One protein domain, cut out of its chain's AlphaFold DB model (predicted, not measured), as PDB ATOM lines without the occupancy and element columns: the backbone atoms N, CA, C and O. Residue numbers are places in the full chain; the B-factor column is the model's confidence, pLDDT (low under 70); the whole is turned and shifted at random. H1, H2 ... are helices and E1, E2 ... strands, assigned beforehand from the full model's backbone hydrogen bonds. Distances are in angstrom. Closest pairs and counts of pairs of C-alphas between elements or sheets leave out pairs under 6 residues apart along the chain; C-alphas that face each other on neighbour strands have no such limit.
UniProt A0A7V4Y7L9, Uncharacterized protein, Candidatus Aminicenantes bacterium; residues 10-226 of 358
ATOM      1  N   PRO A  10      86.929 199.222 145.368       53.00
ATOM      2  CA  PRO A  10      88.329 198.999 145.755       53.00
ATOM      3  C   PRO A  10      88.830 197.560 145.542       53.00
ATOM      4  O   PRO A  10      89.974 197.355 145.148       53.00
ATOM      5  N   PHE A  11      87.973 196.550 145.743       63.09
ATOM      6  CA  PHE A  11      88.328 195.139 145.512       63.09
ATOM      7  C   PHE A  11      88.555 194.847 144.024       63.09
ATOM      8  O   PHE A  11      89.384 194.013 143.662       63.09
ATOM      9  N   ILE A  12      87.821 195.560 143.168       64.56
ATOM     10  CA  ILE A  12      87.895 195.462 141.711       64.56
ATOM     11  C   ILE A  12      89.264 195.928 141.208       64.56
ATOM     12  O   ILE A  12      89.848 195.260 140.364       64.56
ATOM     13  N   ALA A  13      89.821 197.006 141.772       75.56
ATOM     14  CA  ALA A  13      91.103 197.549 141.322       75.56
ATOM     15  C   ALA A  13      92.259 196.541 141.457       75.56
ATOM     16  O   ALA A  13      93.038 196.369 140.523       75.56
ATOM     17  N   LEU A  14      92.347 195.827 142.587       82.69
ATOM     18  CA  LEU A  14      93.354 194.773 142.766       82.69
ATOM     19  C   LEU A  14      93.073 193.559 141.869       82.69
ATOM     20  O   LEU A  14      93.990 192.992 141.276       82.69
ATOM     21  N   ARG A  15      91.803 193.152 141.766       79.25
ATOM     22  CA  ARG A  15      91.375 192.011 140.946       79.25
ATOM     23  C   ARG A  15      91.738 192.212 139.470       79.25
ATOM     24  O   ARG A  15      92.266 191.297 138.830       79.25
ATOM     25  N   ASP A  16      91.510 193.420 138.968       80.06
ATOM     26  CA  ASP A  16      91.599 193.773 137.551       80.06
ATOM     27  C   ASP A  16      92.943 194.436 137.186       80.06
ATOM     28  O   ASP A  16      93.145 194.834 136.042       80.06
ATOM     29  N   SER A  17      93.894 194.510 138.129       85.56
ATOM     30  CA  SER A  17      95.247 195.009 137.855       85.56
ATOM     31  C   SER A  17      96.006 194.118 136.858       85.56
ATOM     32  O   SER A  17      95.620 192.979 136.588       85.56
ATOM     33  N   SER A  18      97.134 194.591 136.331       88.69
ATOM     34  CA  SER A  18      98.005 193.794 135.452       88.69
ATOM     35  C   SER A  18      98.960 192.853 136.202       88.69
ATOM     36  O   SER A  18      99.766 192.178 135.566       88.69
ATOM     37  N   SER A  19      98.907 192.803 137.537       92.75
ATOM     38  CA  SER A  19      99.797 191.954 138.339       92.75
ATOM     39  C   SER A  19      99.554 190.457 138.074       92.75
ATOM     40  O   SER A  19      98.401 190.066 137.842       92.75
ATOM     41  N   PRO A  20     100.593 189.604 138.172       95.75
ATOM     42  CA  PRO A  20     100.439 188.155 138.111       95.75
ATOM     43  C   PRO A  20      99.391 187.627 139.108       95.75
ATOM     44  O   PRO A  20      99.240 188.196 140.199       95.75
ATOM     45  N   PRO A  21      98.651 186.556 138.767       96.75
ATOM     46  CA  PRO A  21      97.666 185.948 139.657       96.75
ATOM     47  C   PRO A  21      98.200 185.635 141.063       96.75
ATOM     48  O   PRO A  21      97.568 186.030 142.046       96.75
ATOM     49  N   SER A  22      99.368 184.998 141.180       96.94
ATOM     50  CA  SER A  22      99.989 184.656 142.470       96.94
ATOM     51  C   SER A  22     100.258 185.894 143.342       96.94
ATOM     52  O   SER A  22      99.921 185.918 144.532       96.94
ATOM     53  N   GLN A  23     100.760 186.974 142.730       97.38
ATOM     54  CA  GLN A  23     100.981 188.267 143.376       97.38
ATOM     55  C   GLN A  23      99.667 188.869 143.890       97.38
ATOM     56  O   GLN A  23      99.605 189.315 145.037       97.38
ATOM     57  N   LYS A  24      98.597 188.844 143.083       96.94
ATOM     58  CA  LYS A  24      97.275 189.348 143.495       96.94
ATOM     59  C   LYS A  24      96.731 188.597 144.706       96.94
ATOM     60  O   LYS A  24      96.195 189.233 145.611       96.94
ATOM     61  N   ILE A  25      96.887 187.271 144.743       97.81
ATOM     62  CA  ILE A  25      96.468 186.445 145.883       97.81
ATOM     63  C   ILE A  25      97.243 186.821 147.151       97.81
ATOM     64  O   ILE A  25      96.631 187.000 148.208       97.81
ATOM     65  N   LEU A  26      98.563 187.006 147.058       98.19
ATOM     66  CA  LEU A  26      99.366 187.425 148.207       98.19
ATOM     67  C   LEU A  26      98.978 188.833 148.692       98.19
ATOM     68  O   LEU A  26      98.737 189.025 149.884       98.19
ATOM     69  N   THR A  27      98.843 189.809 147.789       97.25
ATOM     70  CA  THR A  27      98.400 191.170 148.135       97.25
ATOM     71  C   THR A  27      97.020 191.167 148.790       97.25
ATOM     72  O   THR A  27      96.811 191.840 149.802       97.25
ATOM     73  N   HIS A  28      96.082 190.390 148.251       95.88
ATOM     74  CA  HIS A  28      94.735 190.257 148.795       95.88
ATOM     75  C   HIS A  28      94.754 189.672 150.215       95.88
ATOM     76  O   HIS A  28      94.142 190.236 151.125       95.88
ATOM     77  N   TRP A  29      95.522 188.599 150.437       96.50
ATOM     78  CA  TRP A  29      95.696 187.990 151.758       96.50
ATOM     79  C   TRP A  29      96.270 188.975 152.786       96.50
ATOM     80  O   TRP A  29      95.709 189.150 153.869       96.50
ATOM     81  N   LEU A  30      97.360 189.664 152.434       96.00
ATOM     82  CA  LEU A  30      98.028 190.630 153.310       96.00
ATOM     83  C   LEU A  30      97.156 191.849 153.621       96.00
ATOM     84  O   LEU A  30      97.179 192.350 154.745       96.00
ATOM     85  N   THR A  31      96.324 192.276 152.672       94.06
ATOM     86  CA  THR A  31      95.337 193.338 152.897       94.06
ATOM     87  C   THR A  31      94.276 192.888 153.905       94.06
ATOM     88  O   THR A  31      93.974 193.607 154.858       94.06
ATOM     89  N   TYR A  32      93.772 191.658 153.772       90.44
ATOM     90  CA  TYR A  32      92.794 191.086 154.699       90.44
ATOM     91  C   TYR A  32      93.310 190.951 156.134       90.44
ATOM     92  O   TYR A  32      92.541 191.117 157.085       90.44
ATOM     93  N   ILE A  33      94.603 190.673 156.315       87.31
ATOM     94  CA  ILE A  33      95.241 190.619 157.640       87.31
ATOM     95  C   ILE A  33      95.097 191.954 158.378       87.31
ATOM     96  O   ILE A  33      94.866 191.952 159.592       87.31
ATOM     97  N   MET A  34      95.193 193.060 157.638       86.06
ATOM     98  CA  MET A  34      95.135 194.430 158.153       86.06
ATOM     99  C   MET A  34      93.721 195.023 158.176       86.06
ATOM    100  O   MET A  34      93.502 196.074 158.781       86.06
ATOM    101  N   ASP A  35      92.742 194.358 157.558       84.25
ATOM    102  CA  ASP A  35      91.332 194.733 157.629       84.25
ATOM    103  C   ASP A  35      90.778 194.429 159.031       84.25
ATOM    104  O   ASP A  35      90.111 193.421 159.260       84.25
ATOM    105  N   ARG A  36      91.041 195.274 160.030       80.62
ATOM    106  CA  ARG A  36      90.528 195.067 161.395       80.62
ATOM    107  C   ARG A  36      89.792 196.287 161.917       80.62
ATOM    108  O   ARG A  36      90.403 197.236 162.391       80.62
ATOM    109  N   GLN A  37      88.458 196.210 161.895       77.44
ATOM    110  CA  GLN A  37      87.554 197.248 162.406       77.44
ATOM    111  C   GLN A  37      87.879 198.642 161.829       77.44
ATOM    112  O   GLN A  37      87.967 199.629 162.565       77.44
ATOM    113  N   MET A  38      88.106 198.699 160.515       80.44
ATOM    114  CA  MET A  38      88.398 199.912 159.757       80.44
ATOM    115  C   MET A  38      87.391 200.069 158.611       80.44
ATOM    116  O   MET A  38      86.831 199.070 158.158       80.44
ATOM    117  N   PRO A  39      87.166 201.298 158.111       81.25
ATOM    118  CA  PRO A  39      86.372 201.500 156.906       81.25
ATOM    119  C   PRO A  39      86.977 200.739 155.724       81.25
ATOM    120  O   PRO A  39      88.158 200.917 155.412       81.25
ATOM    121  N   VAL A  40      86.155 199.935 155.046       79.88
ATOM    122  CA  VAL A  40      86.564 199.099 153.905       79.88
ATOM    123  C   VAL A  40      87.289 199.927 152.846       79.88
ATOM    124  O   VAL A  40      88.349 199.523 152.382       79.88
ATOM    125  N   PHE A  41      86.775 201.117 152.518       80.88
ATOM    126  CA  PHE A  41      87.402 201.993 151.529       80.88
ATOM    127  C   PHE A  41      88.849 202.341 151.900       80.88
ATOM    128  O   PHE A  41      89.733 202.190 151.075       80.88
ATOM    129  N   LYS A  42      89.132 202.697 153.158       86.12
ATOM    130  CA  LYS A  42      90.494 203.033 153.600       86.12
ATOM    131  C   LYS A  42      91.452 201.842 153.502       86.12
ATOM    132  O   LYS A  42      92.605 201.998 153.118       86.12
ATOM    133  N   VAL A  43      90.987 200.647 153.867       88.75
ATOM    134  CA  VAL A  43      91.822 199.438 153.820       88.75
ATOM    135  C   VAL A  43      92.102 199.026 152.380       88.75
ATOM    136  O   VAL A  43      93.242 198.745 152.035       88.75
ATOM    137  N   TRP A  44      91.078 199.004 151.536       88.38
ATOM    138  CA  TRP A  44      91.186 198.433 150.198       88.38
ATOM    139  C   TRP A  44      91.578 199.445 149.119       88.38
ATOM    140  O   TRP A  44      92.070 199.036 148.077       88.38
ATOM    141  N   HIS A  45      91.389 200.747 149.347       86.38
ATOM    142  CA  HIS A  45      91.873 201.794 148.447       86.38
ATOM    143  C   HIS A  45      93.326 202.161 148.770       86.38
ATOM    144  O   HIS A  45      94.201 201.981 147.929       86.38
ATOM    145  N   ASP A  46      93.605 202.592 150.006       89.81
ATOM    146  CA  ASP A  46      94.952 203.034 150.392       89.81
ATOM    147  C   ASP A  46      95.837 201.854 150.809       89.81
ATOM    148  O   ASP A  46      96.974 201.718 150.360       89.81
ATOM    149  N   GLY A  47      95.316 200.987 151.685       92.12
ATOM    150  CA  GLY A  47      96.071 199.862 152.235       92.12
ATOM    151  C   GLY A  47      96.470 198.849 151.164       92.12
ATOM    152  O   GLY A  47      97.654 198.552 151.038       92.12
ATOM    153  N   ALA A  48      95.526 198.363 150.353       92.50
ATOM    154  CA  ALA A  48      95.816 197.384 149.301       92.50
ATOM    155  C   ALA A  48      96.831 197.905 148.276       92.50
ATOM    156  O   ALA A  48      97.680 197.141 147.824       92.50
ATOM    157  N   LEU A  49      96.783 199.203 147.949       92.06
ATOM    158  CA  LEU A  49      97.753 199.844 147.065       92.06
ATOM    159  C   LEU A  49      99.160 199.765 147.664       92.06
ATOM    160  O   LEU A  49     100.067 199.233 147.028       92.06
ATOM    161  N   ILE A  50      99.336 200.194 148.915       94.88
ATOM    162  CA  ILE A  50     100.646 200.151 149.582       94.88
ATOM    163  C   ILE A  50     101.135 198.705 149.753       94.88
ATOM    164  O   ILE A  50     102.304 198.410 149.521       94.88
ATOM    165  N   ILE A  51     100.242 197.780 150.114       95.88
ATOM    166  CA  ILE A  51     100.571 196.356 150.238       95.88
ATOM    167  C   ILE A  51     100.960 195.759 148.884       95.88
ATOM    168  O   ILE A  51     101.866 194.932 148.834       95.88
ATOM    169  N   SER A  52     100.333 196.178 147.783       95.50
ATOM    170  CA  SER A  52     100.711 195.725 146.441       95.50
ATOM    171  C   SER A  52     102.139 196.136 146.077       95.50
ATOM    172  O   SER A  52     102.878 195.316 145.538       95.50
ATOM    173  N   GLU A  53     102.553 197.350 146.457       95.56
ATOM    174  CA  GLU A  53     103.926 197.831 146.273       95.56
ATOM    175  C   GLU A  53     104.913 197.047 147.142       95.56
ATOM    176  O   GLU A  53     105.932 196.592 146.636       95.56
ATOM    177  N   ILE A  54     104.587 196.821 148.422       96.94
ATOM    178  CA  ILE A  54     105.414 196.000 149.322       96.94
ATOM    179  C   ILE A  54     105.603 194.593 148.751       96.94
ATOM    180  O   ILE A  54     106.709 194.064 148.790       96.94
ATOM    181  N   VAL A  55     104.536 193.975 148.234       97.69
ATOM    182  CA  VAL A  55     104.617 192.644 147.620       97.69
ATOM    183  C   VAL A  55     105.468 192.682 146.353       97.69
ATOM    184  O   VAL A  55     106.288 191.792 146.162       97.69
ATOM    185  N   GLU A  56     105.314 193.694 145.503       96.38
ATOM    186  CA  GLU A  56     106.123 193.843 144.290       96.38
ATOM    187  C   GLU A  56     107.623 193.938 144.613       96.38
ATOM    188  O   GLU A  56     108.422 193.198 144.034       96.38
ATOM    189  N   ASP A  57     107.996 194.789 145.573       96.88
ATOM    190  CA  ASP A  57     109.377 194.921 146.044       96.88
ATOM    191  C   ASP A  57     109.859 193.616 146.694       96.88
ATOM    192  O   ASP A  57     110.958 193.149 146.402       96.88
ATOM    193  N   TYR A  58     109.023 192.969 147.511       97.81
ATOM    194  CA  TYR A  58     109.331 191.680 148.136       97.81
ATOM    195  C   TYR A  58     109.605 190.572 147.118       97.81
ATOM    196  O   TYR A  58     110.539 189.791 147.311       97.81
ATOM    197  N   LEU A  59     108.836 190.501 146.032       96.69
ATOM    198  CA  LEU A  59     109.035 189.508 144.977       96.69
ATOM    199  C   LEU A  59     110.341 189.759 144.212       96.69
ATOM    200  O   LEU A  59     111.097 188.812 143.992       96.69
ATOM    201  N   LYS A  60     110.647 191.023 143.886       95.00
ATOM    202  CA  LYS A  60     111.849 191.424 143.130       95.00
ATOM    203  C   LYS A  60     113.146 191.361 143.942       95.00
ATOM    204  O   LYS A  60     114.210 191.111 143.381       95.00
ATOM    205  N   GLU A  61     113.077 191.605 145.246       91.94
ATOM    206  CA  GLU A  61     114.251 191.739 146.105       91.94
ATOM    207  C   GLU A  61     114.703 190.392 146.679       91.94
ATOM    208  O   GLU A  61     113.949 189.700 147.365       91.94
ATOM    209  N   ASN A  62     115.958 190.021 146.436       86.81
ATOM    210  CA  ASN A  62     116.532 188.747 146.885       86.81
ATOM    211  C   ASN A  62     117.626 188.909 147.945       86.81
ATOM    212  O   ASN A  62     118.002 187.924 148.575       86.81
ATOM    213  N   ARG A  63     118.132 190.127 148.161       88.00
ATOM    214  CA  ARG A  63     119.238 190.396 149.088       88.00
ATOM    215  C   ARG A  63     118.753 190.890 150.446       88.00
ATOM    216  O   ARG A  63     119.325 190.509 151.460       88.00
ATOM    217  N   LYS A  64     117.704 191.714 150.474       92.38
ATOM    218  CA  LYS A  64     117.226 192.339 151.716       92.38
ATOM    219  C   LYS A  64     116.398 191.396 152.594       92.38
ATOM    220  O   LYS A  64     115.672 190.500 152.129       92.38
ATOM    221  N   GLY A  65     116.464 191.637 153.902       94.56
ATOM    222  CA  GLY A  65     115.521 191.079 154.869       94.56
ATOM    223  C   GLY A  65     114.083 191.548 154.609       94.56
ATOM    224  O   GLY A  65     113.854 192.606 154.028       94.56
ATOM    225  N   VAL A  66     113.090 190.775 155.065       96.25
ATOM    226  CA  VAL A  66     111.670 191.181 154.959       96.25
ATOM    227  C   VAL A  66     111.440 192.486 155.721       96.25
ATOM    228  O   VAL A  66     110.729 193.370 155.255       96.25
ATOM    229  N   GLU A  67     112.059 192.620 156.889       96.38
ATOM    230  CA  GLU A  67     111.967 193.807 157.727       96.38
ATOM    231  C   GLU A  67     112.525 195.044 157.046       96.38
ATOM    232  O   GLU A  67     111.916 196.101 157.169       96.38
ATOM    233  N   GLU A  68     113.638 194.914 156.324       96.62
ATOM    234  CA  GLU A  68     114.239 196.015 155.571       96.62
ATOM    235  C   GLU A  68     113.294 196.486 154.467       96.62
ATOM    236  O   GLU A  68     112.981 197.671 154.404       96.62
ATOM    237  N   ILE A  69     112.755 195.555 153.672       96.69
ATOM    238  CA  ILE A  69     111.803 195.866 152.595       96.69
ATOM    239  C   ILE A  69     110.587 196.606 153.158       96.69
ATOM    240  O   ILE A  69     110.212 197.663 152.660       96.69
ATOM    241  N   VAL A  70     109.981 196.088 154.230       95.38
ATOM    242  CA  VAL A  70     108.790 196.707 154.827       95.38
ATOM    243  C   VAL A  70     109.126 198.036 155.525       95.38
ATOM    244  O   VAL A  70     108.299 198.951 155.527       95.38
ATOM    245  N   ALA A  71     110.330 198.189 156.088       95.00
ATOM    246  CA  ALA A  71     110.764 199.425 156.737       95.00
ATOM    247  C   ALA A  71     110.858 200.606 155.760       95.00
ATOM    248  O   ALA A  71     110.572 201.733 156.162       95.00
ATOM    249  N   GLU A  72     111.160 200.364 154.482       95.94
ATOM    250  CA  GLU A  72     111.186 201.412 153.450       95.94
ATOM    251  C   GLU A  72     109.816 202.065 153.215       95.94
ATOM    252  O   GLU A  72     109.738 203.200 152.752       95.94
ATOM    253  N   TYR A  73     108.732 201.372 153.569       95.81
ATOM    254  CA  TYR A  73     107.366 201.888 153.485       95.81
ATOM    255  C   TYR A  73     106.900 202.524 154.795       95.81
ATOM    256  O   TYR A  73     105.783 203.030 154.875       95.81
ATOM    257  N   LYS A  74     107.709 202.498 155.857       94.12
ATOM    258  CA  LYS A  74     107.285 202.889 157.200       94.12
ATOM    259  C   LYS A  74     107.708 204.319 157.538       94.12
ATOM    260  O   LYS A  74     108.883 204.663 157.524       94.12
ATOM    261  N   LYS A  75     106.749 205.131 157.994       92.88
ATOM    262  CA  LYS A  75     106.997 206.436 158.633       92.88
ATOM    263  C   LYS A  75     106.235 206.523 159.952       92.88
ATOM    264  O   LYS A  75     105.033 206.789 159.992       92.88
ATOM    265  N   GLY A  76     106.932 206.264 161.057       90.56
ATOM    266  CA  GLY A  76     106.295 206.115 162.367       90.56
ATOM    267  C   GLY A  76     105.338 204.919 162.376       90.56
ATOM    268  O   GLY A  76     105.763 203.790 162.147       90.56
ATOM    269  N   LYS A  77     104.046 205.161 162.632       90.00
ATOM    270  CA  LYS A  77     102.990 204.127 162.592       90.00
ATOM    271  C   LYS A  77     102.334 203.972 161.214       90.00
ATOM    272  O   LYS A  77     101.486 203.102 161.043       90.00
ATOM    273  N   TYR A  78     102.690 204.821 160.253       92.31
ATOM    274  CA  TYR A  78     102.106 204.804 158.919       92.31
ATOM    275  C   TYR A  78     102.911 203.908 157.986       92.31
ATOM    276  O   TYR A  78     104.142 203.916 158.023       92.31
ATOM    277  N   LEU A  79     102.193 203.197 157.126       94.31
ATOM    278  CA  LEU A  79     102.691 202.718 155.849       94.31
ATOM    279  C   LEU A  79     102.413 203.802 154.800       94.31
ATOM    280  O   LEU A  79     101.325 204.385 154.782       94.31
ATOM    281  N   ILE A  80     103.401 204.105 153.968       95.56
ATOM    282  CA  ILE A  80     103.358 205.155 152.953       95.56
ATOM    283  C   ILE A  80     103.740 204.538 151.614       95.56
ATOM    284  O   ILE A  80     104.743 203.836 151.525       95.56
ATOM    285  N   SER A  81     102.935 204.809 150.592       94.50
ATOM    286  CA  SER A  81     103.233 204.410 149.216       94.50
ATOM    287  C   SER A  81     104.486 205.132 148.713       94.50
ATOM    288  O   SER A  81     104.680 206.318 148.980       94.50
ATOM    289  N   LYS A  82     105.333 204.428 147.962       93.06
ATOM    290  CA  LYS A  82     106.476 205.029 147.260       93.06
ATOM    291  C   LYS A  82     106.057 205.644 145.924       93.06
ATOM    292  O   LYS A  82     106.744 206.525 145.416       93.06
ATOM    293  N   LYS A  83     104.950 205.167 145.343       90.06
ATOM    294  CA  LYS A  83     104.478 205.548 143.999       90.06
ATOM    295  C   LYS A  83     103.349 206.586 144.017       90.06
ATOM    296  O   LYS A  83     103.024 207.154 142.979       90.06
ATOM    297  N   SER A  84     102.733 206.830 145.170       87.62
ATOM    298  CA  SER A  84     101.572 207.709 145.329       87.62
ATOM    299  C   SER A  84     101.607 208.464 146.663       87.62
ATOM    300  O   SER A  84     102.513 208.299 147.473       87.62
ATOM    301  N   GLN A  85     100.589 209.292 146.916       88.12
ATOM    302  CA  GLN A  85     100.416 209.996 148.194       88.12
ATOM    303  C   GLN A  85      99.634 209.178 149.242       88.12
ATOM    304  O   GLN A  85      99.307 209.705 150.309       88.12
ATOM    305  N   ALA A  86      99.320 207.906 148.957       90.25
ATOM    306  CA  ALA A  86      98.538 207.055 149.848       90.25
ATOM    307  C   ALA A  86      99.252 206.822 151.190       90.25
ATOM    308  O   ALA A  86     100.463 206.574 151.253       90.25
ATOM    309  N   LYS A  87      98.475 206.874 152.278       93.00
ATOM    310  CA  LYS A  87      98.942 206.633 153.649       93.00
ATOM    311  C   LYS A  87      97.959 205.739 154.379       93.00
ATOM    312  O   LYS A  87      96.773 206.046 154.474       93.00
ATOM    313  N   PHE A  88      98.470 204.676 154.981       93.50
ATOM    314  CA  PHE A  88      97.660 203.695 155.686       93.50
ATOM    315  C   PHE A  88      98.217 203.430 157.083       93.50
ATOM    316  O   PHE A  88      99.423 203.400 157.299       93.50
ATOM    317  N   VAL A  89      97.331 203.243 158.058       91.75
ATOM    318  CA  VAL A  89      97.700 202.851 159.422       91.75
ATOM    319  C   VAL A  89      96.761 201.732 159.866       91.75
ATOM    320  O   VAL A  89      95.564 201.988 160.017       91.75
ATOM    321  N   PRO A  90      97.266 200.499 160.059       87.62
ATOM    322  CA  PRO A  90      96.474 199.417 160.623       87.62
ATOM    323  C   PRO A  90      95.983 199.779 162.027       87.62
ATOM    324  O   PRO A  90      96.731 200.347 162.830       87.62
ATOM    325  N   ARG A  91      94.738 199.415 162.351       86.50
ATOM    326  CA  ARG A  91      94.154 199.674 163.676       86.50
ATOM    327  C   ARG A  91      94.957 199.011 164.793       86.50
ATOM    328  O   ARG A  91      95.200 199.642 165.819       86.50
ATOM    329  N   TYR A  92      95.381 197.763 164.593       87.00
ATOM    330  CA  TYR A  92      96.184 197.011 165.555       87.00
ATOM    331  C   TYR A  92      97.631 196.932 165.080       87.00
ATOM    332  O   TYR A  92      98.194 195.847 164.960       87.00
ATOM    333  N   TYR A  93      98.226 198.105 164.834       86.19
ATOM    334  CA  TYR A  93      99.538 198.283 164.207       86.19
ATOM    335  C   TYR A  93     100.570 197.202 164.569       86.19
ATOM    336  O   TYR A  93     101.045 196.505 163.679       86.19
ATOM    337  N   ASN A  94     100.876 197.005 165.857       90.12
ATOM    338  CA  ASN A  94     101.896 196.039 166.283       90.12
ATOM    339  C   ASN A  94     101.558 194.598 165.872       90.12
ATOM    340  O   ASN A  94     102.423 193.875 165.384       90.12
ATOM    341  N   GLN A  95     100.305 194.180 166.062       91.12
ATOM    342  CA  GLN A  95      99.873 192.818 165.761       91.12
ATOM    343  C   GLN A  95      99.780 192.592 164.248       91.12
ATOM    344  O   GLN A  95     100.260 191.574 163.755       91.12
ATOM    345  N   ASP A  96      99.199 193.539 163.514       91.31
ATOM    346  CA  ASP A  96      98.997 193.432 162.067       91.31
ATOM    347  C   ASP A  96     100.345 193.451 161.331       91.31
ATOM    348  O   ASP A  96     100.571 192.666 160.410       91.31
ATOM    349  N   TYR A  97     101.281 194.276 161.805       92.75
ATOM    350  CA  TYR A  97     102.653 194.317 161.308       92.75
ATOM    351  C   TYR A  97     103.417 193.019 161.599       92.75
ATOM    352  O   TYR A  97     104.092 192.491 160.717       92.75
ATOM    353  N   ALA A  98     103.275 192.454 162.803       94.88
ATOM    354  CA  ALA A  98     103.867 191.157 163.129       94.88
ATOM    355  C   ALA A  98     103.308 190.032 162.237       94.88
ATOM    356  O   ALA A  98     104.077 189.206 161.746       94.88
ATOM    357  N   CYS A  99     101.995 190.030 161.968       95.25
ATOM    358  CA  CYS A  99     101.364 189.080 161.045       95.25
ATOM    359  C   CYS A  99     101.915 189.226 159.615       95.25
ATOM    360  O   CYS A  99     102.225 188.216 158.981       95.25
ATOM    361  N   LEU A 100     102.062 190.464 159.117       95.88
ATOM    362  CA  LEU A 100     102.652 190.760 157.805       95.88
ATOM    363  C   LEU A 100     104.071 190.190 157.701       95.88
ATOM    364  O   LEU A 100     104.348 189.390 156.807       95.88
ATOM    365  N   LEU A 101     104.953 190.574 158.630       96.88
ATOM    366  CA  LEU A 101     106.352 190.147 158.613       96.88
ATOM    367  C   LEU A 101     106.477 188.629 158.697       96.88
ATOM    368  O   LEU A 101     107.214 188.033 157.919       96.88
ATOM    369  N   LYS A 102     105.742 187.996 159.619       97.38
ATOM    370  CA  LYS A 102     105.768 186.543 159.780       97.38
ATOM    371  C   LYS A 102     105.346 185.827 158.496       97.38
ATOM    372  O   LYS A 102     106.042 184.915 158.063       97.38
ATOM    373  N   THR A 103     104.247 186.272 157.882       98.19
ATOM    374  CA  THR A 103     103.728 185.689 156.635       98.19
ATOM    375  C   THR A 103     104.791 185.738 155.538       98.19
ATOM    376  O   THR A 103     105.142 184.708 154.974       98.19
ATOM    377  N   LEU A 104     105.361 186.919 155.282       98.12
ATOM    378  CA  LEU A 104     106.378 187.109 154.243       98.12
ATOM    379  C   LEU A 104     107.679 186.342 154.530       98.12
ATOM    380  O   LEU A 104     108.335 185.875 153.602       98.12
ATOM    381  N   LYS A 105     108.067 186.193 155.799       97.75
ATOM    382  CA  LYS A 105     109.246 185.407 156.181       97.75
ATOM    383  C   LYS A 105     109.073 183.928 155.873       97.75
ATOM    384  O   LYS A 105     109.861 183.387 155.112       97.75
ATOM    385  N   VAL A 106     108.005 183.308 156.377       98.25
ATOM    386  CA  VAL A 106     107.726 181.884 156.126       98.25
ATOM    387  C   VAL A 106     107.589 181.606 154.631       98.25
ATOM    388  O   VAL A 106     108.109 180.603 154.148       98.25
ATOM    389  N   LEU A 107     106.953 182.506 153.873       98.25
ATOM    390  CA  LEU A 107     106.812 182.342 152.426       98.25
ATOM    391  C   LEU A 107     108.145 182.375 151.668       98.25
ATOM    392  O   LEU A 107     108.175 181.886 150.544       98.25
ATOM    393  N   LYS A 108     109.262 182.847 152.248       96.44
ATOM    394  CA  LYS A 108     110.580 182.712 151.595       96.44
ATOM    395  C   LYS A 108     110.938 181.245 151.326       96.44
ATOM    396  O   LYS A 108     111.524 180.965 150.288       96.44
ATOM    397  N   SER A 109     110.535 180.317 152.197       96.75
ATOM    398  CA  SER A 109     110.720 178.869 151.994       96.75
ATOM    399  C   SER A 109     109.739 178.245 150.995       96.75
ATOM    400  O   SER A 109     109.835 177.057 150.717       96.75
ATOM    401  N   TYR A 110     108.801 179.034 150.472       97.19
ATOM    402  CA  TYR A 110     107.793 178.636 149.489       97.19
ATOM    403  C   TYR A 110     107.844 179.575 148.282       97.19
ATOM    404  O   TYR A 110     106.807 180.018 147.791       97.19
ATOM    405  N   GLU A 111     109.055 179.961 147.869       96.50
ATOM    406  CA  GLU A 111     109.294 180.793 146.681       96.50
ATOM    407  C   GLU A 111     108.481 182.096 146.675       96.50
ATOM    408  O   GLU A 111     108.037 182.584 145.640       96.50
ATOM    409  N   LYS A 112     108.261 182.664 147.866       97.44
ATOM    410  CA  LYS A 112     107.471 183.881 148.080       97.44
ATOM    411  C   LYS A 112     106.005 183.754 147.625       97.44
ATOM    412  O   LYS A 112     105.330 184.766 147.442       97.44
ATOM    413  N   ASN A 113     105.486 182.530 147.486       98.00
ATOM    414  CA  ASN A 113     104.201 182.235 146.858       98.00
ATOM    415  C   ASN A 113     103.202 181.588 147.841       98.00
ATOM    416  O   ASN A 113     103.354 180.454 148.299       98.00
ATOM    417  N   LEU A 114     102.122 182.317 148.145       98.56
ATOM    418  CA  LEU A 114     101.054 181.856 149.044       98.56
ATOM    419  C   LEU A 114     100.254 180.671 148.481       98.56
ATOM    420  O   LEU A 114      99.758 179.828 149.235       98.56
ATOM    421  N   VAL A 115     100.101 180.617 147.159       98.38
ATOM    422  CA  VAL A 115      99.373 179.538 146.489       98.38
ATOM    423  C   VAL A 115     100.204 178.265 146.547       98.38
ATOM    424  O   VAL A 115      99.662 177.237 146.933       98.38
ATOM    425  N   LEU A 116     101.521 178.341 146.333       98.19
ATOM    426  CA  LEU A 116     102.422 177.197 146.516       98.19
ATOM    427  C   LEU A 116     102.369 176.647 147.949       98.19
ATOM    428  O   LEU A 116     102.203 175.443 148.146       98.19
ATOM    429  N   TYR A 117     102.407 177.527 148.956       98.50
ATOM    430  CA  TYR A 117     102.221 177.141 150.361       98.50
ATOM    431  C   TYR A 117     100.910 176.367 150.591       98.50
ATOM    432  O   TYR A 117     100.876 175.363 151.303       98.50
ATOM    433  N   THR A 118      99.825 176.816 149.955       98.25
ATOM    434  CA  THR A 118      98.504 176.179 150.046       98.25
ATOM    435  C   THR A 118      98.460 174.838 149.308       98.25
ATOM    436  O   THR A 118      97.911 173.865 149.823       98.25
ATOM    437  N   LEU A 119      99.061 174.762 148.120       97.31
ATOM    438  CA  LEU A 119      99.117 173.547 147.308       97.31
ATOM    439  C   LEU A 119      99.931 172.441 147.983       97.31
ATOM    440  O   LEU A 119      99.569 171.276 147.857       97.31
ATOM    441  N   ASN A 120     100.959 172.788 148.762       96.88
ATOM    442  CA  ASN A 120     101.699 171.815 149.566       96.88
ATOM    443  C   ASN A 120     100.783 171.048 150.543       96.88
ATOM    444  O   ASN A 120     100.866 169.827 150.661       96.88
ATOM    445  N   ILE A 121      99.846 171.744 151.195       97.69
ATOM    446  CA  ILE A 121      98.823 171.111 152.048       97.69
ATOM    447  C   ILE A 121      97.874 170.229 151.236       97.69
ATOM    448  O   ILE A 121      97.544 169.132 151.679       97.69
ATOM    449  N   ILE A 122      97.451 170.686 150.054       96.44
ATOM    450  CA  ILE A 122      96.571 169.908 149.171       96.44
ATOM    451  C   ILE A 122      97.242 168.608 148.751       96.44
ATOM    452  O   ILE A 122      96.648 167.555 148.935       96.44
ATOM    453  N   ASN A 123      98.487 168.666 148.287       95.00
ATOM    454  CA  ASN A 123      99.244 167.478 147.900       95.00
ATOM    455  C   ASN A 123      99.444 166.510 149.072       95.00
ATOM    456  O   ASN A 123      99.303 165.303 148.907       95.00
ATOM    457  N   THR A 124      99.736 167.032 150.266       95.94
ATOM    458  CA  THR A 124     100.007 166.198 151.448       95.94
ATOM    459  C   THR A 124      98.747 165.479 151.944       95.94
ATOM    460  O   THR A 124      98.818 164.359 152.442       95.94
ATOM    461  N   TYR A 125      97.578 166.115 151.820       96.31
ATOM    462  CA  TYR A 125      96.332 165.658 152.439       96.31
ATOM    463  C   TYR A 125      95.182 165.474 151.438       96.31
ATOM    464  O   TYR A 125      94.023 165.545 151.845       96.31
ATOM    465  N   GLU A 126      95.465 165.213 150.156       94.19
ATOM    466  CA  GLU A 126      94.450 165.139 149.083       94.19
ATOM    467  C   GLU A 126      93.324 164.133 149.382       94.19
ATOM    468  O   GLU A 126      92.174 164.353 149.012       94.19
ATOM    469  N   ASN A 127      93.639 163.073 150.129       92.88
ATOM    470  CA  ASN A 127      92.706 162.006 150.499       92.88
ATOM    471  C   ASN A 127      91.950 162.266 151.815       92.88
ATOM    472  O   ASN A 127      91.221 161.398 152.296       92.88
ATOM    473  N   ARG A 128      92.145 163.423 152.460       94.50
ATOM    474  CA  ARG A 128      91.478 163.766 153.723       94.50
ATOM    475  C   ARG A 128      90.203 164.552 153.446       94.50
ATOM    476  O   ARG A 128      90.220 165.568 152.758       94.50
ATOM    477  N   GLU A 129      89.098 164.141 154.065       92.81
ATOM    478  CA  GLU A 129      87.815 164.824 153.880       92.81
ATOM    479  C   GLU A 129      87.810 166.269 154.393       92.81
ATOM    480  O   GLU A 129      87.077 167.096 153.860       92.81
ATOM    481  N   ASP A 130      88.617 166.598 155.407       93.88
ATOM    482  CA  ASP A 130      88.692 167.919 156.043       93.88
ATOM    483  C   ASP A 130      89.747 168.851 155.416       93.88
ATOM    484  O   ASP A 130      90.332 169.702 156.093       93.88
ATOM    485  N   LEU A 131      89.995 168.700 154.111       96.06
ATOM    486  CA  LEU A 131      91.070 169.397 153.406       96.06
ATOM    487  C   LEU A 131      90.978 170.931 153.488       96.06
ATOM    488  O   LEU A 131      91.990 171.597 153.710       96.06
ATOM    489  N   LEU A 132      89.778 171.513 153.390       94.69
ATOM    490  CA  LEU A 132      89.612 172.966 153.513       94.69
ATOM    491  C   LEU A 132      89.919 173.457 154.939       94.69
ATOM    492  O   LEU A 132      90.532 174.514 155.107       94.69
ATOM    493  N   LEU A 133      89.571 172.675 155.967       94.00
ATOM    494  CA  LEU A 133      89.971 172.949 157.352       94.00
ATOM    495  C   LEU A 133      91.491 172.885 157.546       94.00
ATOM    496  O   LEU A 133      92.042 173.686 158.299       94.00
ATOM    497  N   ARG A 134      92.175 171.956 156.875       96.94
ATOM    498  CA  ARG A 134      93.642 171.839 156.918       96.94
ATOM    499  C   ARG A 134      94.311 173.044 156.274       96.94
ATOM    500  O   ARG A 134      95.211 173.628 156.871       96.94
ATOM    501  N   ILE A 135      93.816 173.478 155.115       97.56
ATOM    502  CA  ILE A 135      94.263 174.718 154.467       97.56
ATOM    503  C   ILE A 135      94.061 175.910 155.412       97.56
ATOM    504  O   ILE A 135      94.973 176.712 155.608       97.56
ATOM    505  N   ALA A 136      92.895 176.004 156.056       95.38
ATOM    506  CA  ALA A 136      92.614 177.043 157.041       95.38
ATOM    507  C   ALA A 136      93.594 177.012 158.227       95.38
ATOM    508  O   ALA A 136      94.115 178.055 158.620       95.38
ATOM    509  N   ALA A 137      93.893 175.836 158.779       95.81
ATOM    510  CA  ALA A 137      94.859 175.692 159.866       95.81
ATOM    511  C   ALA A 137      96.278 176.104 159.436       95.81
ATOM    512  O   ALA A 137      96.956 176.824 160.171       95.81
ATOM    513  N   ALA A 138      96.705 175.723 158.231       97.62
ATOM    514  CA  ALA A 138      98.003 176.103 157.680       97.62
ATOM    515  C   ALA A 138      98.113 177.622 157.482       97.62
ATOM    516  O   ALA A 138      99.035 178.253 157.990       97.62
ATOM    517  N   LEU A 139      97.125 178.254 156.842       97.25
ATOM    518  CA  LEU A 139      97.089 179.712 156.690       97.25
ATOM    519  C   LEU A 139      97.050 180.440 158.044       97.25
ATOM    520  O   LEU A 139      97.609 181.529 158.201       97.25
ATOM    521  N   TRP A 140      96.429 179.833 159.058       95.56
ATOM    522  CA  TRP A 140      96.461 180.365 160.414       95.56
ATOM    523  C   TRP A 140      97.856 180.286 161.040       95.56
ATOM    524  O   TRP A 140      98.322 181.272 161.620       95.56
ATOM    525  N   LEU A 141      98.540 179.150 160.886       96.12
ATOM    526  CA  LEU A 141      99.921 178.961 161.329       96.12
ATOM    527  C   LEU A 141     100.875 179.927 160.630       96.12
ATOM    528  O   LEU A 141     101.712 180.530 161.301       96.12
ATOM    529  N   LEU A 142     100.709 180.117 159.320       97.62
ATOM    530  CA  LEU A 142     101.495 181.031 158.498       97.62
ATOM    531  C   LEU A 142     101.472 182.460 159.054       97.62
ATOM    532  O   LEU A 142     102.512 183.105 159.179       97.62
ATOM    533  N   THR A 143     100.287 182.939 159.431       95.88
ATOM    534  CA  THR A 143     100.058 184.365 159.679       95.88
ATOM    535  C   THR A 143      99.770 184.701 161.139       95.88
ATOM    536  O   THR A 143     100.411 185.581 161.711       95.88
ATOM    537  N   TYR A 144      98.783 184.047 161.751       93.19
ATOM    538  CA  TYR A 144      98.163 184.518 162.995       93.19
ATOM    539  C   TYR A 144      98.754 183.885 164.257       93.19
ATOM    540  O   TYR A 144      98.627 184.459 165.339       93.19
ATOM    541  N   ALA A 145      99.423 182.736 164.139       93.31
ATOM    542  CA  ALA A 145     100.064 182.045 165.257       93.31
ATOM    543  C   ALA A 145     101.352 182.757 165.725       93.31
ATOM    544  O   ALA A 145     102.440 182.197 165.623       93.31
ATOM    545  N   LEU A 146     101.270 184.010 166.185       93.25
ATOM    546  CA  LEU A 146     102.438 184.868 166.464       93.25
ATOM    547  C   LEU A 146     103.394 184.322 167.540       93.25
ATOM    548  O   LEU A 146     104.536 184.757 167.611       93.25
ATOM    549  N   THR A 147     102.956 183.354 168.346       94.12
ATOM    550  CA  THR A 147     103.807 182.628 169.302       94.12
ATOM    551  C   THR A 147     104.741 181.611 168.642       94.12
ATOM    552  O   THR A 147     105.643 181.105 169.299       94.12
ATOM    553  N   LYS A 148     104.527 181.290 167.362       95.62
ATOM    554  CA  LYS A 148     105.351 180.377 166.564       95.62
ATOM    555  C   LYS A 148     106.284 181.180 165.671       95.62
ATOM    556  O   LYS A 148     105.823 182.020 164.891       95.62
ATOM    557  N   THR A 149     107.573 180.883 165.757       96.31
ATOM    558  CA  THR A 149     108.593 181.435 164.865       96.31
ATOM    559  C   THR A 149     108.469 180.848 163.459       96.31
ATOM    560  O   THR A 149     107.739 179.886 163.225       96.31
ATOM    561  N   GLU A 150     109.207 181.414 162.505       95.88
ATOM    562  CA  GLU A 150     109.328 180.860 161.154       95.88
ATOM    563  C   GLU A 150     109.795 179.397 161.177       95.88
ATOM    564  O   GLU A 150     109.164 178.540 160.566       95.88
ATOM    565  N   LYS A 151     110.836 179.096 161.965       97.19
ATOM    566  CA  LYS A 151     111.378 177.738 162.110       97.19
ATOM    567  C   LYS A 151     110.343 176.763 162.664       97.19
ATOM    568  O   LYS A 151     110.242 175.649 162.162       97.19
ATOM    569  N   ASP A 152     109.550 177.193 163.646       98.12
ATOM    570  CA  ASP A 152     108.483 176.359 164.206       98.12
ATOM    571  C   ASP A 152     107.432 176.028 163.148       98.12
ATOM    572  O   ASP A 152     107.018 174.877 163.032       98.12
ATOM    573  N   VAL A 153     107.006 177.025 162.363       98.06
ATOM    574  CA  VAL A 153     106.019 176.817 161.296       98.06
ATOM    575  C   VAL A 153     106.562 175.839 160.259       98.06
ATOM    576  O   VAL A 153     105.860 174.896 159.914       98.06
ATOM    577  N   LEU A 154     107.807 176.000 159.808       97.88
ATOM    578  CA  LEU A 154     108.420 175.081 158.845       97.88
ATOM    579  C   LEU A 154     108.544 173.656 159.405       97.88
ATOM    580  O   LEU A 154     108.208 172.699 158.715       97.88
ATOM    581  N   ALA A 155     108.947 173.508 160.671       98.06
ATOM    582  CA  ALA A 155     109.017 172.207 161.332       98.06
ATOM    583  C   ALA A 155     107.640 171.530 161.434       98.06
ATOM    584  O   ALA A 155     107.530 170.327 161.208       98.06
ATOM    585  N   ILE A 156     106.588 172.297 161.742       98.31
ATOM    586  CA  ILE A 156     105.206 171.803 161.780       98.31
ATOM    587  C   ILE A 156     104.743 171.380 160.383       98.31
ATOM    588  O   ILE A 156     104.168 170.309 160.231       98.31
ATOM    589  N   MET A 157     105.000 172.201 159.365       97.38
ATOM    590  CA  MET A 157     104.567 171.936 157.989       97.38
ATOM    591  C   MET A 157     105.250 170.707 157.377       97.38
ATOM    592  O   MET A 157     104.642 170.031 156.555       97.38
ATOM    593  N   ASN A 158     106.472 170.388 157.810       96.19
ATOM    594  CA  ASN A 158     107.242 169.239 157.328       96.19
ATOM    595  C   ASN A 158     107.023 167.957 158.154       96.19
ATOM    596  O   ASN A 158     107.724 166.967 157.953       96.19
ATOM    597  N   ASN A 159     106.092 167.959 159.113       97.62
ATOM    598  CA  ASN A 159     105.841 166.813 159.981       97.62
ATOM    599  C   ASN A 159     104.338 166.631 160.225       97.62
ATOM    600  O   ASN A 159     103.724 167.388 160.978       97.62
ATOM    601  N   GLU A 160     103.763 165.577 159.643       96.19
ATOM    602  CA  GLU A 160     102.326 165.282 159.735       96.19
ATOM    603  C   GLU A 160     101.838 165.205 161.192       96.19
ATOM    604  O   GLU A 160     100.833 165.815 161.542       96.19
ATOM    605  N   SER A 161     102.589 164.564 162.094       97.44
ATOM    606  CA  SER A 161     102.204 164.461 163.510       97.44
ATOM    607  C   SER A 161     102.187 165.814 164.236       97.44
ATOM    608  O   SER A 161     101.343 166.058 165.108       97.44
ATOM    609  N   LEU A 162     103.119 166.719 163.917       97.94
ATOM    610  CA  LEU A 162     103.093 168.085 164.450       97.94
ATOM    611  C   LEU A 162     101.918 168.875 163.873       97.94
ATOM    612  O   LEU A 162     101.228 169.562 164.628       97.94
ATOM    613  N   PHE A 163     101.670 168.748 162.571       98.12
ATOM    614  CA  PHE A 163     100.562 169.422 161.909       98.12
ATOM    615  C   PHE A 163      99.203 168.979 162.460       98.12
ATOM    616  O   PHE A 163      98.388 169.831 162.801       98.12
ATOM    617  N   GLU A 164      98.979 167.678 162.653       97.19
ATOM    618  CA  GLU A 164      97.742 167.148 163.245       97.19
ATOM    619  C   GLU A 164      97.485 167.705 164.651       97.19
ATOM    620  O   GLU A 164      96.363 168.093 164.989       97.19
ATOM    621  N   ARG A 165      98.534 167.837 165.475       96.62
ATOM    622  CA  ARG A 165      98.412 168.462 166.802       96.62
ATOM    623  C   ARG A 165      97.983 169.923 166.714       96.62
ATOM    624  O   ARG A 165      97.149 170.366 167.506       96.62
ATOM    625  N   GLU A 166      98.532 170.676 165.768       95.31
ATOM    626  CA  GLU A 166      98.128 172.065 165.545       95.31
ATOM    627  C   GLU A 166      96.731 172.168 164.915       95.31
ATOM    628  O   GLU A 166      95.984 173.079 165.264       95.31
ATOM    629  N   LEU A 167      96.314 171.211 164.083       95.38
ATOM    630  CA  LEU A 167      94.954 171.135 163.544       95.38
ATOM    631  C   LEU A 167      93.917 170.923 164.655       95.38
ATOM    632  O   LEU A 167      92.887 171.600 164.671       95.38
ATOM    633  N   ILE A 168      94.187 170.029 165.613       94.00
ATOM    634  CA  ILE A 168      93.319 169.814 166.782       94.00
ATOM    635  C   ILE A 168      93.186 171.112 167.588       94.00
ATOM    636  O   ILE A 168      92.071 171.539 167.895       94.00
ATOM    637  N   ARG A 169      94.308 171.789 167.872       91.62
ATOM    638  CA  ARG A 169      94.302 173.091 168.560       91.62
ATOM    639  C   ARG A 169      93.516 174.132 167.775       91.62
ATOM    640  O   ARG A 169      92.673 174.826 168.341       91.62
ATOM    641  N   PHE A 170      93.738 174.209 166.467       90.94
ATOM    642  CA  PHE A 170      93.021 175.119 165.589       90.94
ATOM    643  C   PHE A 170      91.512 174.877 165.654       90.94
ATOM    644  O   PHE A 170      90.770 175.843 165.812       90.94
ATOM    645  N   LYS A 171      91.043 173.625 165.616       87.31
ATOM    646  CA  LYS A 171      89.615 173.277 165.745       87.31
ATOM    647  C   LYS A 171      89.023 173.698 167.101       87.31
ATOM    648  O   LYS A 171      87.872 174.118 167.151       87.31
ATOM    649  N   GLN A 172      89.804 173.632 168.180       83.81
ATOM    650  CA  GLN A 172      89.358 173.982 169.539       83.81
ATOM    651  C   GLN A 172      89.332 175.492 169.820       83.81
ATOM    652  O   GLN A 172      88.532 175.958 170.630       83.81
ATOM    653  N   MET A 173      90.198 176.276 169.172       75.19
ATOM    654  CA  MET A 173      90.234 177.728 169.365       75.19
ATOM    655  C   MET A 173      88.952 178.394 168.844       75.19
ATOM    656  O   MET A 173      88.460 178.045 167.767       75.19
ATOM    657  N   THR A 174      88.452 179.407 169.561       59.88
ATOM    658  CA  THR A 174      87.275 180.190 169.153       59.88
ATOM    659  C   THR A 174      87.436 180.757 167.732       59.88
ATOM    660  O   THR A 174      88.541 180.907 167.205       59.88
ATOM    661  N   THR A 175      86.318 181.074 167.070       61.16
ATOM    662  CA  THR A 175      86.309 181.748 165.754       61.16
ATOM    663  C   THR A 175      86.854 183.185 165.816       61.16
ATOM    664  O   THR A 175      87.056 183.829 164.782       61.16
ATOM    665  N   GLU A 176      87.127 183.686 167.023       55.84
ATOM    666  CA  GLU A 176      87.706 184.994 167.291       55.84
ATOM    667  C   GLU A 176      89.114 185.091 166.682       55.84
ATOM    668  O   GLU A 176      89.958 184.215 166.847       55.84
ATOM    669  N   GLY A 177      89.349 186.123 165.870       62.12
ATOM    670  CA  GLY A 177      90.601 186.281 165.118       62.12
ATOM    671  C   GLY A 177      90.716 185.449 163.831       62.12
ATOM    672  O   GLY A 177      91.618 185.709 163.041       62.12
ATOM    673  N   LYS A 178      89.786 184.523 163.547       77.38
ATOM    674  CA  LYS A 178      89.773 183.717 162.304       77.38
ATOM    675  C   LYS A 178      88.843 184.263 161.219       77.38
ATOM    676  O   LYS A 178      88.843 183.764 160.101       77.38
ATOM    677  N   LYS A 179      88.064 185.309 161.513       81.31
ATOM    678  CA  LYS A 179      87.127 185.933 160.560       81.31
ATOM    679  C   LYS A 179      87.776 186.243 159.206       81.31
ATOM    680  O   LYS A 179      87.242 185.852 158.178       81.31
ATOM    681  N   ARG A 180      88.929 186.920 159.199       85.25
ATOM    682  CA  ARG A 180      89.597 187.344 157.953       85.25
ATOM    683  C   ARG A 180      90.150 186.175 157.155       85.25
ATOM    684  O   ARG A 180      90.004 186.156 155.941       85.25
ATOM    685  N   LEU A 181      90.660 185.164 157.852       90.38
ATOM    686  CA  LEU A 181      91.065 183.901 157.254       90.38
ATOM    687  C   LEU A 181      89.910 183.238 156.491       90.38
ATOM    688  O   LEU A 181      90.064 182.886 155.325       90.38
ATOM    689  N   TRP A 182      88.740 183.125 157.124       88.31
ATOM    690  CA  TRP A 182      87.563 182.534 156.486       88.31
ATOM    691  C   TRP A 182      86.994 183.406 155.363       88.31
ATOM    692  O   TRP A 182      86.550 182.866 154.353       88.31
ATOM    693  N   CYS A 183      87.061 184.740 155.480       85.69
ATOM    694  CA  CYS A 183      86.715 185.647 154.380       85.69
ATOM    695  C   CYS A 183      87.605 185.417 153.148       85.69
ATOM    696  O   CYS A 183      87.071 185.248 152.057       85.69
ATOM    697  N   CYS A 184      88.930 185.338 153.319       90.38
ATOM    698  CA  CYS A 184      89.851 185.031 152.223       90.38
ATOM    699  C   CYS A 184      89.519 183.691 151.562       90.38
ATOM    700  O   CYS A 184      89.392 183.621 150.344       90.38
ATOM    701  N   LEU A 185      89.343 182.631 152.359       92.38
ATOM    702  CA  LEU A 185      89.039 181.301 151.827       92.38
ATOM    703  C   LEU A 185      87.707 181.264 151.083       92.38
ATOM    704  O   LEU A 185      87.629 180.667 150.011       92.38
ATOM    705  N   ARG A 186      86.678 181.949 151.590       88.81
ATOM    706  CA  ARG A 186      85.427 182.155 150.853       88.81
ATOM    707  C   ARG A 186      85.692 182.852 149.523       88.81
ATOM    708  O   ARG A 186      85.147 182.434 148.507       88.81
ATOM    709  N   ASP A 187      86.515 183.894 149.501       88.62
ATOM    710  CA  ASP A 187      86.741 184.667 148.282       88.62
ATOM    711  C   ASP A 187      87.537 183.894 147.223       88.62
ATOM    712  O   ASP A 187      87.265 184.054 146.031       88.62
ATOM    713  N   TYR A 188      88.435 183.004 147.654       93.81
ATOM    714  CA  TYR A 188      89.228 182.119 146.793       93.81
ATOM    715  C   TYR A 188      88.478 180.868 146.323       93.81
ATOM    716  O   TYR A 188      88.829 180.288 145.299       93.81
ATOM    717  N   THR A 189      87.450 180.431 147.048       91.19
ATOM    718  CA  THR A 189      86.643 179.259 146.663       91.19
ATOM    719  C   THR A 189      85.391 179.669 145.890       91.19
ATOM    720  O   THR A 189      85.086 179.098 144.849       91.19
ATOM    721  N   LEU A 190      84.689 180.706 146.351       84.19
ATOM    722  CA  LEU A 190      83.326 181.052 145.928       84.19
ATOM    723  C   LEU A 190      83.160 182.519 145.496       84.19
ATOM    724  O   LEU A 190      82.155 182.883 144.878       84.19
ATOM    725  N   GLY A 191      84.091 183.389 145.884       81.69
ATOM    726  CA  GLY A 191      83.965 184.834 145.716       81.69
ATOM    727  C   GLY A 191      84.584 185.374 144.432       81.69
ATOM    728  O   GLY A 191      84.589 184.734 143.385       81.69
ATOM    729  N   SER A 192      84.982 186.643 144.472       81.75
ATOM    730  CA  SER A 192      85.505 187.393 143.320       81.75
ATOM    731  C   SER A 192      86.942 187.025 142.937       81.75
ATOM    732  O   SER A 192      87.366 187.374 141.838       81.75
ATOM    733  N   PHE A 193      87.668 186.314 143.804       90.69
ATOM    734  CA  PHE A 193      89.050 185.892 143.578       90.69
ATOM    735  C   PHE A 193      89.184 184.411 143.194       90.69
ATOM    736  O   PHE A 193      90.303 183.963 142.967       90.69
ATOM    737  N   SER A 194      88.081 183.664 143.057       92.38
ATOM    738  CA  SER A 194      88.116 182.236 142.703       92.38
ATOM    739  C   SER A 194      88.854 181.973 141.383       92.38
ATOM    740  O   SER A 194      89.826 181.221 141.355       92.38
ATOM    741  N   ASP A 195      88.509 182.703 140.318       93.31
ATOM    742  CA  ASP A 195      89.182 182.568 139.016       93.31
ATOM    743  C   ASP A 195      90.639 183.059 139.036       93.31
ATOM    744  O   ASP A 195      91.470 182.609 138.249       93.31
ATOM    745  N   ILE A 196      90.980 184.005 139.919       96.06
ATOM    746  CA  ILE A 196      92.376 184.433 140.101       96.06
ATOM    747  C   ILE A 196      93.165 183.331 140.795       96.06
ATOM    748  O   ILE A 196      94.281 183.046 140.379       96.06
ATOM    749  N   PHE A 197      92.588 182.697 141.816       97.31
ATOM    750  CA  PHE A 197      93.247 181.621 142.539       97.31
ATOM    751  C   PHE A 197      93.505 180.425 141.619       97.31
ATOM    752  O   PHE A 197      94.619 179.919 141.588       97.31
ATOM    753  N   VAL A 198      92.524 180.036 140.795       97.12
ATOM    754  CA  VAL A 198      92.697 178.990 139.771       97.12
ATOM    755  C   VAL A 198      93.837 179.337 138.811       97.12
ATOM    756  O   VAL A 198      94.731 178.519 138.622       97.12
ATOM    757  N   ARG A 199      93.869 180.562 138.273       96.56
ATOM    758  CA  ARG A 199      94.970 181.006 137.400       96.56
ATOM    759  C   ARG A 199      96.325 181.031 138.104       96.56
ATOM    760  O   ARG A 199      97.342 180.808 137.468       96.56
ATOM    761  N   ALA A 200      96.354 181.285 139.408       97.50
ATOM    762  CA  ALA A 200      97.582 181.230 140.193       97.50
ATOM    763  C   ALA A 200      98.073 179.790 140.431       97.50
ATOM    764  O   ALA A 200      99.269 179.586 140.599       97.50
ATOM    765  N   ILE A 201      97.181 178.792 140.423       97.75
ATOM    766  CA  ILE A 201      97.575 177.373 140.387       97.75
ATOM    767  C   ILE A 201      98.193 177.051 139.021       97.75
ATOM    768  O   ILE A 201      99.246 176.428 138.959       97.75
ATOM    769  N   GLU A 202      97.564 177.508 137.937       96.19
ATOM    770  CA  GLU A 202      98.073 177.334 136.566       96.19
ATOM    771  C   GLU A 202      99.431 178.025 136.352       96.19
ATOM    772  O   GLU A 202     100.248 177.524 135.593       96.19
ATOM    773  N   GLU A 203      99.701 179.134 137.049       95.81
ATOM    774  CA  GLU A 203     100.998 179.830 137.044       95.81
ATOM    775  C   GLU A 203     102.133 178.995 137.667       95.81
ATOM    776  O   GLU A 203     103.288 179.167 137.293       95.81
ATOM    777  N   ILE A 204     101.819 178.102 138.612       96.06
ATOM    778  CA  ILE A 204     102.812 177.305 139.354       96.06
ATOM    779  C   ILE A 204     103.224 176.041 138.594       96.06
ATOM    780  O   ILE A 204     104.373 175.617 138.683       96.06
ATOM    781  N   TYR A 205     102.294 175.407 137.883       93.62
ATOM    782  CA  TYR A 205     102.543 174.126 137.227       93.62
ATOM    783  C   TYR A 205     102.903 174.313 135.753       93.62
ATOM    784  O   TYR A 205     102.076 174.743 134.954       93.62
ATOM    785  N   GLU A 206     104.116 173.901 135.376       84.12
ATOM    786  CA  GLU A 206     104.585 173.954 133.984       84.12
ATOM    787  C   GLU A 206     103.783 173.031 133.053       84.12
ATOM    788  O   GLU A 206     103.544 173.359 131.889       84.12
ATOM    789  N   ASN A 207     103.349 171.869 133.556       92.62
ATOM    790  CA  ASN A 207     102.562 170.922 132.779       92.62
ATOM    791  C   ASN A 207     101.057 171.050 133.070       92.62
ATOM    792  O   ASN A 207     100.599 171.226 134.200       92.62
ATOM    793  N   LYS A 208     100.266 170.905 132.004       92.94
ATOM    794  CA  LYS A 208      98.810 171.074 132.048       92.94
ATOM    795  C   LYS A 208      98.097 169.979 132.851       92.94
ATOM    796  O   LYS A 208      96.995 170.212 133.340       92.94
ATOM    797  N   LEU A 209      98.684 168.786 132.958       94.19
ATOM    798  CA  LEU A 209      98.064 167.659 133.656       94.19
ATOM    799  C   LEU A 209      97.993 167.925 135.164       94.19
ATOM    800  O   LEU A 209      96.911 167.837 135.745       94.19
ATOM    801  N   ASP A 210      99.109 168.326 135.767       94.19
ATOM    802  CA  ASP A 210      99.196 168.638 137.192       94.19
ATOM    803  C   ASP A 210      98.390 169.892 137.533       94.19
ATOM    804  O   ASP A 210      97.631 169.893 138.506       94.19
ATOM    805  N   ALA A 211      98.439 170.921 136.676       95.44
ATOM    806  CA  ALA A 211      97.584 172.100 136.812       95.44
ATOM    807  C   ALA A 211      96.092 171.712 136.844       95.44
ATOM    808  O   ALA A 211      95.342 172.140 137.725       95.44
ATOM    809  N   ASN A 212      95.648 170.846 135.927       96.38
ATOM    810  CA  ASN A 212      94.265 170.364 135.886       96.38
ATOM    811  C   ASN A 212      93.903 169.527 137.122       96.38
ATOM    812  O   ASN A 212      92.808 169.686 137.665       96.38
ATOM    813  N   LYS A 213      94.810 168.658 137.593       95.88
ATOM    814  CA  LYS A 213      94.604 167.879 138.823       95.88
ATOM    815  C   LYS A 213      94.374 168.817 140.010       95.88
ATOM    816  O   LYS A 213      93.372 168.690 140.712       95.88
ATOM    817  N   MET A 214      95.255 169.794 140.202       96.31
ATOM    818  CA  MET A 214      95.210 170.684 141.363       96.31
ATOM    819  C   MET A 214      94.050 171.673 141.314       96.31
ATOM    820  O   MET A 214      93.402 171.915 142.331       96.31
ATOM    821  N   THR A 215      93.726 172.207 140.136       96.56
ATOM    822  CA  THR A 215      92.537 173.055 139.968       96.56
ATOM    823  C   THR A 215      91.246 172.266 140.188       96.56
ATOM    824  O   THR A 215      90.307 172.804 140.776       96.56
ATOM    825  N   SER A 216      91.198 170.990 139.787       95.81
ATOM    826  CA  SER A 216      90.079 170.092 140.091       95.81
ATOM    827  C   SER A 216      89.943 169.856 141.597       95.81
ATOM    828  O   SER A 216      88.858 170.051 142.145       95.81
ATOM    829  N   LEU A 217      91.038 169.529 142.292       95.88
ATOM    830  CA  LEU A 217      91.035 169.383 143.753       95.88
ATOM    831  C   LEU A 217      90.559 170.667 144.446       95.88
ATOM    832  O   LEU A 217      89.688 170.608 145.309       95.88
ATOM    833  N   TRP A 218      91.064 171.832 144.025       96.56
ATOM    834  CA  TRP A 218      90.664 173.131 144.574       96.56
ATOM    835  C   TRP A 218      89.170 173.422 144.383       96.56
ATOM    836  O   TRP A 218      88.478 173.807 145.326       96.56
ATOM    837  N   ARG A 219      88.651 173.231 143.165       94.44
ATOM    838  CA  ARG A 219      87.240 173.496 142.834       94.44
ATOM    839  C   ARG A 219      86.277 172.559 143.558       94.44
ATOM    840  O   ARG A 219      85.147 172.960 143.821       94.44
ATOM    841  N   ASN A 220      86.728 171.350 143.887       92.81
ATOM    842  CA  ASN A 220      85.940 170.337 144.584       92.81
ATOM    843  C   ASN A 220      86.132 170.359 146.111       92.81
ATOM    844  O   ASN A 220      85.656 169.457 146.802       92.81
ATOM    845  N   LEU A 221      86.802 171.377 146.664       93.88
ATOM    846  CA  LEU A 221      86.878 171.550 148.113       93.88
ATOM    847  C   LEU A 221      85.474 171.667 148.718       93.88
ATOM    848  O   LEU A 221      84.611 172.402 148.236       93.88
ATOM    849  N   ARG A 222      85.275 170.972 149.836       91.44
ATOM    850  CA  ARG A 222      84.030 170.945 150.610       91.44
ATOM    851  C   ARG A 222      83.780 172.283 151.305       91.44
ATOM    852  O   ARG A 222      84.155 172.480 152.460       91.44
ATOM    853  N   VAL A 223      83.181 173.239 150.595       87.81
ATOM    854  CA  VAL A 223      82.949 174.616 151.077       87.81
ATOM    855  C   VAL A 223      82.004 174.712 152.280       87.81
ATOM    856  O   VAL A 223      81.963 175.751 152.940       87.81
ATOM    857  N   GLU A 224      81.293 173.639 152.637       85.06
ATOM    858  CA  GLU A 224      80.533 173.557 153.888       85.06
ATOM    859  C   GLU A 224      81.417 173.635 155.147       85.06
ATOM    860  O   GLU A 224      80.940 173.952 156.238       85.06
ATOM    861  N   GLN A 225      82.719 173.401 154.990       87.56
ATOM    862  CA  GLN A 225      83.731 173.525 156.035       87.56
ATOM    863  C   GLN A 225      84.082 174.973 156.393       87.56
ATOM    864  O   GLN A 225      84.690 175.218 157.433       87.56
ATOM    865  N   ILE A 226      83.713 175.945 155.552       85.31
ATOM    866  CA  ILE A 226      83.976 177.360 155.825       85.31
ATOM    867  C   ILE A 226      83.188 177.780 157.059       85.31
ATOM    868  O   ILE A 226      81.964 177.625 157.112       85.31
TER     869      ILE A 226
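Overview. This is residues 10 to 226 of the 358 residues of an uncharacterized protein of Candidatus Aminicenantes bacterium (UniProt A0A7V4Y7L9). A rounded body of crossing helices is built round H2, which runs through the middle with H3, H5, H6, H10 and H11 packed on it. H1, H3, H4 and a small strand-and-loop stretch with E1 lie towards one end of the longest axis, and H6, H7, H8, H9 and H12 towards the other. The printed part has 217 residues, with twelve named helices and one named strand in the order H1 to H4, E1, H5 to H12; the class is mostly helix. It is compact, with a radius of gyration of the C-alphas of 16.6 A and spans of 48 by 36 by 35 A.

Arrangement. H1, residues 10 to 15, and H2, residues 21 to 34, form a helical hairpin and only just touch, with 3 pairs of C-alphas within 8 A, the closest Leu 14 and Lys 24 at 6.7 A. H2 is the hub, touching six helices. H3, residues 40 to 60, touches H2 at a steep tilt of 51 degrees, opposite ways, closest at C-alphas 27 and 52, 5.4 A. H4, residues 66 to 71, touches H3, closest at C-alphas 54 and 70, 6.5 A. E1, residues 78 to 80, pairs with no named strand. H5, residues 93 to 110, touches H2, closest at C-alphas 34 and 96, 5.6 A. H6, residues 114 to 125, touches H2 about perpendicular at 84 degrees, closest at C-alphas 26 and 114, 5.9 A. H7, residues 131 to 143, forms a helical hairpin with H6, closest at C-alphas 121 and 135, 6.3 A. H8, residues 150 to 157, touches H5, closest at C-alphas 106 and 150, 5.4 A. H9, residues 160 to 172, touches H7 about perpendicular at 90 degrees, closest at C-alphas 137 and 167, 5.9 A. H10, residues 179 to 189, touches H2 at a shallow tilt of 21 degrees, opposite ways, closest at C-alphas 32 and 180, 5.9 A. H11, residues 194 to 204, touches H2, closest at C-alphas 21 and 200, 4.7 A. H12, residues 208 to 219, forms a helical hairpin with H11, closest at C-alphas 202 and 211, 5.3 A. Every O i to N i+4 pair is within hydrogen-bond range in H4, H7, H8, H9, H10 and H12; the others have 1 of 2 in H1, 9 of 10 in H2, 15 of 17 in H3, 12 of 14 in H5, 7 of 8 in H6 and 6 of 7 in H11.

Along the chain. H1 begins at C-alpha 10, (88.329, 198.999, 145.755). H3 is 28.5 A long and has a kink of 33 degrees near residue 48; H5 is 25.9 A and H2 20.5 A. H12 ends at C-alpha 219, (87.240, 173.496, 142.834).

Size, cuts and confidence. The C-alphas farthest apart, Gly 76 and Leu 209, are 48.7 A apart. The printed part has no cut. The link from E1 to H5 is long, residues 81 to 92. Residues 10 to 12 and 174 to 177 have pLDDT under 70.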